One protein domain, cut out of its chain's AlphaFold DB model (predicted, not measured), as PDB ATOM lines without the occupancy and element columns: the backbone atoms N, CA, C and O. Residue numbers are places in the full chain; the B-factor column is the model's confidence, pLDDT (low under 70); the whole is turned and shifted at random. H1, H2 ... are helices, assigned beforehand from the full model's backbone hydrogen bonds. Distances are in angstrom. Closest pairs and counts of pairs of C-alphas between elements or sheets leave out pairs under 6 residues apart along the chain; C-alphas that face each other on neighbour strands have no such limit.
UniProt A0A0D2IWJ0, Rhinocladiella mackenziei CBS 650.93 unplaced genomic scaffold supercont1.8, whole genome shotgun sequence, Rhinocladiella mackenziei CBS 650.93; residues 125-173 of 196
ATOM      1  N   VAL A 125      11.298   3.546  66.931       85.69
ATOM      2  CA  VAL A 125      12.740   3.599  67.201       85.69
ATOM      3  C   VAL A 125      12.948   3.830  68.698       85.69
ATOM      4  O   VAL A 125      12.294   4.697  69.288       85.69
ATOM      5  N   ALA A 126      13.853   3.066  69.314       82.88
ATOM      6  CA  ALA A 126      14.139   3.145  70.745       82.88
ATOM      7  C   ALA A 126      14.355   4.598  71.213       82.88
ATOM      8  O   ALA A 126      14.952   5.408  70.507       82.88
ATOM      9  N   ASN A 127      13.853   4.925  72.408       81.56
ATOM     10  CA  ASN A 127      13.916   6.254  73.043       81.56
ATOM     11  C   ASN A 127      13.151   7.394  72.340       81.56
ATOM     12  O   ASN A 127      13.073   8.502  72.877       81.56
ATOM     13  N   THR A 128      12.520   7.149  71.187       83.44
ATOM     14  CA  THR A 128      11.685   8.157  70.512       83.44
ATOM     15  C   THR A 128      10.514   8.552  71.404       83.44
ATOM     16  O   THR A 128       9.770   7.683  71.845       83.44
ATOM     17  N   GLY A 129      10.329   9.845  71.667       81.75
ATOM     18  CA  GLY A 129       9.239  10.345  72.510       81.75
ATOM     19  C   GLY A 129       9.567  10.475  73.999       81.75
ATOM     20  O   GLY A 129       8.730  10.986  74.732       81.75
ATOM     21  N   ASN A 130      10.771  10.106  74.456       86.00
ATOM     22  CA  ASN A 130      11.159  10.326  75.858       86.00
ATOM     23  C   ASN A 130      11.192  11.821  76.206       86.00
ATOM     24  O   ASN A 130      10.559  12.228  77.171       86.00
ATOM     25  N   GLY A 131      11.801  12.652  75.352       85.19
ATOM     26  CA  GLY A 131      11.799  14.108  75.551       85.19
ATOM     27  C   GLY A 131      10.395  14.733  75.525       85.19
ATOM     28  O   GLY A 131      10.179  15.776  76.125       85.19
ATOM     29  N   PHE A 132       9.420  14.077  74.885       89.25
ATOM     30  CA  PHE A 132       8.015  14.484  74.961       89.25
ATOM     31  C   PHE A 132       7.387  14.112  76.313       89.25
ATOM     32  O   PHE A 132       6.660  14.918  76.882       89.25
ATOM     33  N   LEU A 133       7.686  12.932  76.866       88.50
ATOM     34  CA  LEU A 133       7.212  12.539  78.200       88.50
ATOM     35  C   LEU A 133       7.810  13.391  79.329       88.50
ATOM     36  O   LEU A 133       7.221  13.490  80.397       88.50
ATOM     37  N   GLU A 134       8.978  13.984  79.097       89.44
ATOM     38  CA  GLU A 134       9.654  14.896  80.029       89.44
ATOM     39  C   GLU A 134       9.240  16.360  79.827       89.44
ATOM     40  O   GLU A 134       9.669  17.242  80.570       89.44
ATOM     41  N   SER A 135       8.411  16.633  78.818       90.75
ATOM     42  CA  SER A 135       7.992  17.990  78.496       90.75
ATOM     43  C   SER A 135       7.053  18.568  79.569       90.75
ATOM     44  O   SER A 135       6.265  17.830  80.185       90.75
ATOM     45  N   PRO A 136       7.104  19.892  79.804       89.19
ATOM     46  CA  PRO A 136       6.178  20.552  80.714       89.19
ATOM     47  C   PRO A 136       4.728  20.417  80.237       89.19
ATOM     48  O   PRO A 136       3.845  20.231  81.066       89.19
ATOM     49  N   GLU A 137       4.478  20.406  78.924       89.69
ATOM     50  CA  GLU A 137       3.140  20.256  78.347       89.69
ATOM     51  C   GLU A 137       2.521  18.897  78.693       89.69
ATOM     52  O   GLU A 137       1.347  18.815  79.058       89.69
ATOM     53  N   PHE A 138       3.307  17.818  78.610       89.50
ATOM     54  CA  PHE A 138       2.846  16.491  79.013       89.50
ATOM     55  C   PHE A 138       2.609  16.406  80.524       89.50
ATOM     56  O   PHE A 138       1.605  15.843  80.966       89.50
ATOM     57  N   THR A 139       3.515  16.978  81.316       87.75
ATOM     58  CA  THR A 139       3.428  16.951  82.780       87.75
ATOM     59  C   THR A 139       2.216  17.737  83.280       87.75
ATOM     60  O   THR A 139       1.475  17.242  84.126       87.75
ATOM     61  N   GLU A 140       1.956  18.920  82.715       88.81
ATOM     62  CA  GLU A 140       0.770  19.722  83.030       88.81
ATOM     63  C   GLU A 140      -0.511  18.986  82.628       88.81
ATOM     64  O   GLU A 140      -1.447  18.893  83.419       88.81
ATOM     65  N   ALA A 141      -0.544  18.391  81.432       86.94
ATOM     66  CA  ALA A 141      -1.730  17.694  80.948       86.94
ATOM     67  C   ALA A 141      -2.064  16.410  81.728       86.94
ATOM     68  O   ALA A 141      -3.205  15.950  81.675       86.94
ATOM     69  N   THR A 142      -1.094  15.817  82.431       86.31
ATOM     70  CA  THR A 142      -1.245  14.523  83.124       86.31
ATOM     71  C   THR A 142      -1.122  14.600  84.648       86.31
ATOM     72  O   THR A 142      -1.104  13.548  85.305       86.31
ATOM     73  N   GLY A 143      -1.058  15.822  85.192       83.00
ATOM     74  CA  GLY A 143      -1.017  16.125  86.623       83.00
ATOM     75  C   GLY A 143      -2.344  15.870  87.354       83.00
ATOM     76  O   GLY A 143      -3.156  15.049  86.934       83.00
ATOM     77  N   GLU A 144      -2.559  16.559  88.480       80.25
ATOM     78  CA  GLU A 144      -3.761  16.377  89.319       80.25
ATOM     79  C   GLU A 144      -5.066  16.786  88.616       80.25
ATOM     80  O   GLU A 144      -6.101  16.159  88.842       80.25
ATOM     81  N   ASP A 145      -5.007  17.802  87.750       84.12
ATOM     82  CA  ASP A 145      -6.120  18.267  86.917       84.12
ATOM     83  C   ASP A 145      -5.834  17.922  85.445       84.12
ATOM     84  O   ASP A 145      -5.157  18.688  84.754       84.12
ATOM     85  N   PRO A 146      -6.259  16.742  84.959       82.38
ATOM     86  CA  PRO A 146      -5.910  16.280  83.624       82.38
ATOM     87  C   PRO A 146      -6.558  17.149  82.540       82.38
ATOM     88  O   PRO A 146      -7.767  17.386  82.539       82.38
ATOM     89  N   ARG A 147      -5.750  17.573  81.564       86.19
ATOM     90  CA  ARG A 147      -6.168  18.449  80.457       86.19
ATOM     91  C   ARG A 147      -6.020  17.762  79.107       86.19
ATOM     92  O   ARG A 147      -5.257  16.812  78.938       86.19
ATOM     93  N   LEU A 148      -6.750  18.268  78.114       88.69
ATOM     94  CA  LEU A 148      -6.621  17.810  76.733       88.69
ATOM     95  C   LEU A 148      -5.238  18.184  76.181       88.69
ATOM     96  O   LEU A 148      -4.934  19.366  76.026       88.69
ATOM     97  N   LEU A 149      -4.439  17.179  75.819       89.44
ATOM     98  CA  LEU A 149      -3.162  17.365  75.135       89.44
ATOM     99  C   LEU A 149      -3.317  17.102  73.637       89.44
ATOM    100  O   LEU A 149      -3.583  15.973  73.220       89.44
ATOM    101  N   LEU A 150      -3.135  18.144  72.824       87.94
ATOM    102  CA  LEU A 150      -3.276  18.059  71.373       87.94
ATOM    103  C   LEU A 150      -1.915  18.150  70.675       87.94
ATOM    104  O   LEU A 150      -1.295  19.211  70.599       87.94
ATOM    105  N   CYS A 151      -1.466  17.026  70.118       85.25
ATOM    106  CA  CYS A 151      -0.218  16.950  69.364       85.25
ATOM    107  C   CYS A 151      -0.439  17.369  67.903       85.25
ATOM    108  O   CYS A 151      -0.958  16.593  67.096       85.25
ATOM    109  N   HIS A 152      -0.004  18.573  67.538       85.06
ATOM    110  CA  HIS A 152      -0.019  19.057  66.156       85.06
ATOM    111  C   HIS A 152       1.288  18.724  65.433       85.06
ATOM    112  O   HIS A 152       2.345  18.596  66.044       85.06
ATOM    113  N   GLY A 153       1.232  18.590  64.109       82.31
ATOM    114  CA  GLY A 153       2.431  18.419  63.292       82.31
ATOM    115  C   GLY A 153       2.119  17.903  61.899       82.31
ATOM    116  O   GLY A 153       1.007  17.435  61.637       82.31
ATOM    117  N   ILE A 154       3.118  17.927  61.022       84.00
ATOM    118  CA  ILE A 154       3.002  17.420  59.652       84.00
ATOM    119  C   ILE A 154       2.653  15.916  59.620       84.00
ATOM    120  O   ILE A 154       2.887  15.190  60.602       84.00
ATOM    121  N   PRO A 155       2.062  15.410  58.523       82.50
ATOM    122  CA  PRO A 155       1.940  13.972  58.296       82.50
ATOM    123  C   PRO A 155       3.302  13.282  58.455       82.50
ATOM    124  O   PRO A 155       4.324  13.813  58.035       82.50
ATOM    125  N   GLY A 156       3.331  12.128  59.122       80.12
ATOM    126  CA  GLY A 156       4.581  11.405  59.388       80.12
ATOM    127  C   GLY A 156       5.414  11.909  60.576       80.12
ATOM    128  O   GLY A 156       6.365  11.236  60.947       80.12
ATOM    129  N   ALA A 157       5.033  12.998  61.260       84.25
ATOM    130  CA  ALA A 157       5.761  13.525  62.431       84.25
ATOM    131  C   ALA A 157       5.774  12.611  63.682       84.25
ATOM    132  O   ALA A 157       6.232  13.024  64.742       84.25
ATOM    133  N   GLY A 158       5.229  11.393  63.607       85.19
ATOM    134  CA  GLY A 158       5.262  10.439  64.722       85.19
ATOM    135  C   GLY A 158       4.192  10.640  65.801       85.19
ATOM    136  O   GLY A 158       4.301  10.042  66.865       85.19
ATOM    137  N   LYS A 159       3.125  11.408  65.544       89.69
ATOM    138  CA  LYS A 159       2.026  11.645  66.509       89.69
ATOM    139  C   LYS A 159       1.468  10.349  67.120       89.69
ATOM    140  O   LYS A 159       1.366  10.238  68.336       89.69
ATOM    141  N   THR A 160       1.198   9.339  66.291       90.06
ATOM    142  CA  THR A 160       0.718   8.018  66.738       90.06
ATOM    143  C   THR A 160       1.742   7.288  67.611       90.06
ATOM    144  O   THR A 160       1.370   6.630  68.581       90.06
ATOM    145  N   VAL A 161       3.038   7.441  67.309       90.62
ATOM    146  CA  VAL A 161       4.135   6.884  68.114       90.62
ATOM    147  C   VAL A 161       4.193   7.565  69.480       90.62
ATOM    148  O   VAL A 161       4.388   6.880  70.483       90.62
ATOM    149  N   PHE A 162       3.956   8.879  69.557       90.25
ATOM    150  CA  PHE A 162       3.837   9.581  70.837       90.25
ATOM    151  C   PHE A 162       2.641   9.085  71.649       90.25
ATOM    152  O   PHE A 162       2.825   8.742  72.813       90.25
ATOM    153  N   SER A 163       1.458   8.925  71.047       90.81
ATOM    154  CA  SER A 163       0.301   8.336  71.741       90.81
ATOM    155  C   SER A 163       0.604   6.936  72.290       90.81
ATOM    156  O   SER A 163       0.305   6.656  73.447       90.81
ATOM    157  N   ALA A 164       1.262   6.074  71.503       91.56
ATOM    158  CA  ALA A 164       1.675   4.746  71.969       91.56
ATOM    159  C   ALA A 164       2.684   4.821  73.130       91.56
ATOM    160  O   ALA A 164       2.587   4.075  74.098       91.56
ATOM    161  N   THR A 165       3.621   5.768  73.060       90.88
ATOM    162  CA  THR A 165       4.642   6.001  74.092       90.88
ATOM    163  C   THR A 165       4.027   6.460  75.415       90.88
ATOM    164  O   THR A 165       4.464   6.027  76.479       90.88
ATOM    165  N   VAL A 166       2.986   7.296  75.360       90.62
ATOM    166  CA  VAL A 166       2.224   7.736  76.538       90.62
ATOM    167  C   VAL A 166       1.525   6.568  77.220       90.62
ATOM    168  O   VAL A 166       1.633   6.411  78.434       90.62
ATOM    169  N   ILE A 167       0.839   5.728  76.445       90.25
ATOM    170  CA  ILE A 167       0.149   4.543  76.967       90.25
ATOM    171  C   ILE A 167       1.157   3.613  77.665       90.25
ATOM    172  O   ILE A 167       0.933   3.208  78.806       90.25
ATOM    173  N   GLU A 168       2.310   3.358  77.040       89.31
ATOM    174  CA  GLU A 168       3.377   2.522  77.609       89.31
ATOM    175  C   GLU A 168       3.955   3.103  78.912       89.31
ATOM    176  O   GLU A 168       4.239   2.379  79.873       89.31
ATOM    177  N   ARG A 169       4.084   4.435  78.983       87.62
ATOM    178  CA  ARG A 169       4.520   5.132  80.199       87.62
ATOM    179  C   ARG A 169       3.540   4.925  81.349       87.62
ATOM    180  O   ARG A 169       3.989   4.744  82.482       87.62
ATOM    181  N   PHE A 170       2.236   4.931  81.075       87.38
ATOM    182  CA  PHE A 170       1.224   4.662  82.095       87.38
ATOM    183  C   PHE A 170       1.234   3.202  82.556       87.38
ATOM    184  O   PHE A 170       1.132   2.970  83.759       87.38
ATOM    185  N   TYR A 171       1.449   2.234  81.659       85.25
ATOM    186  CA  TYR A 171       1.618   0.825  82.050       85.25
ATOM    187  C   TYR A 171       2.851   0.596  82.932       85.25
ATOM    188  O   TYR A 171       2.813  -0.198  83.872       85.25
ATOM    189  N   SER A 172       3.941   1.313  82.651       84.06
ATOM    190  CA  SER A 172       5.215   1.179  83.369       84.06
ATOM    191  C   SER A 172       5.272   1.959  84.691       84.06
ATOM    192  O   SER A 172       6.244   1.828  85.436       84.06
ATOM    193  N   ALA A 173       4.277   2.801  84.993       82.19
ATOM    194  CA  ALA A 173       4.295   3.677  86.162       82.19
ATOM    195  C   ALA A 173       3.946   2.904  87.456       82.19
ATOM    196  O   ALA A 173       2.809   2.456  87.617       82.19
TER     197      ALA A 173
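AT A GLANCE: This is residues 125 to 173 of the 196 residues of an uncharacterized protein of Rhinocladiella mackenziei CBS 650.93 (UniProt A0A0D2IWJ0). What is the first picture? The short helix H1 and the longer H2 and H3 have centres that make a triangle, H1 near both others, and a long loop, residues 143 to 158, runs from H2 to H3 and makes the longest axis. Its residues 152 to 157 stick out. What is printed? There are 49 residues with H1, H2 and H3 in that order and no named strand; the class is all helix, with under half of the residues, 24, in named elements. How large is it? It is compact, with a radius of gyration of the C-alphas of 10.9 A and spans of 31 by 23 by 15 A.

HOW THE PARTS SIT: How does H1, residues 130 to 133, stand to H2, residues 136 to 142? They are close but not clearly touching; their closest C-alphas, of Phe 132 and Phe 138, are 6.9 A apart. And to H3, residues 159 to 171? H1 and H3 are close but not clearly touching, with the closest C-alphas, of Leu 133 and Val 166, 7.1 A apart. H2 and H3 are apart. What do the backbones show? In H2 and H3 every O i to N i+4 pair is within hydrogen-bond range; H1 is too short for one.

IN THESE COORDINATES: Where does H1 begin? C-alpha 130 is at (11.159, 10.326, 75.858). How long are the others? H2 measures 9.9 A from first to last C-alpha and H3 18.9 A, ending with C-alpha 171 at (1.618, 0.825, 82.050).

THE WHOLE: Which C-alphas are farthest apart? Those of Glu 144 and Pro 155, at 31.6 A. How are the links? H1 to H2 is a tight link and H2 to H3 a long one of 16 residues; the printed part has no cut. Is confidence low anywhere? No printed residue is under 70; the mean pLDDT of the printed part is 86.6.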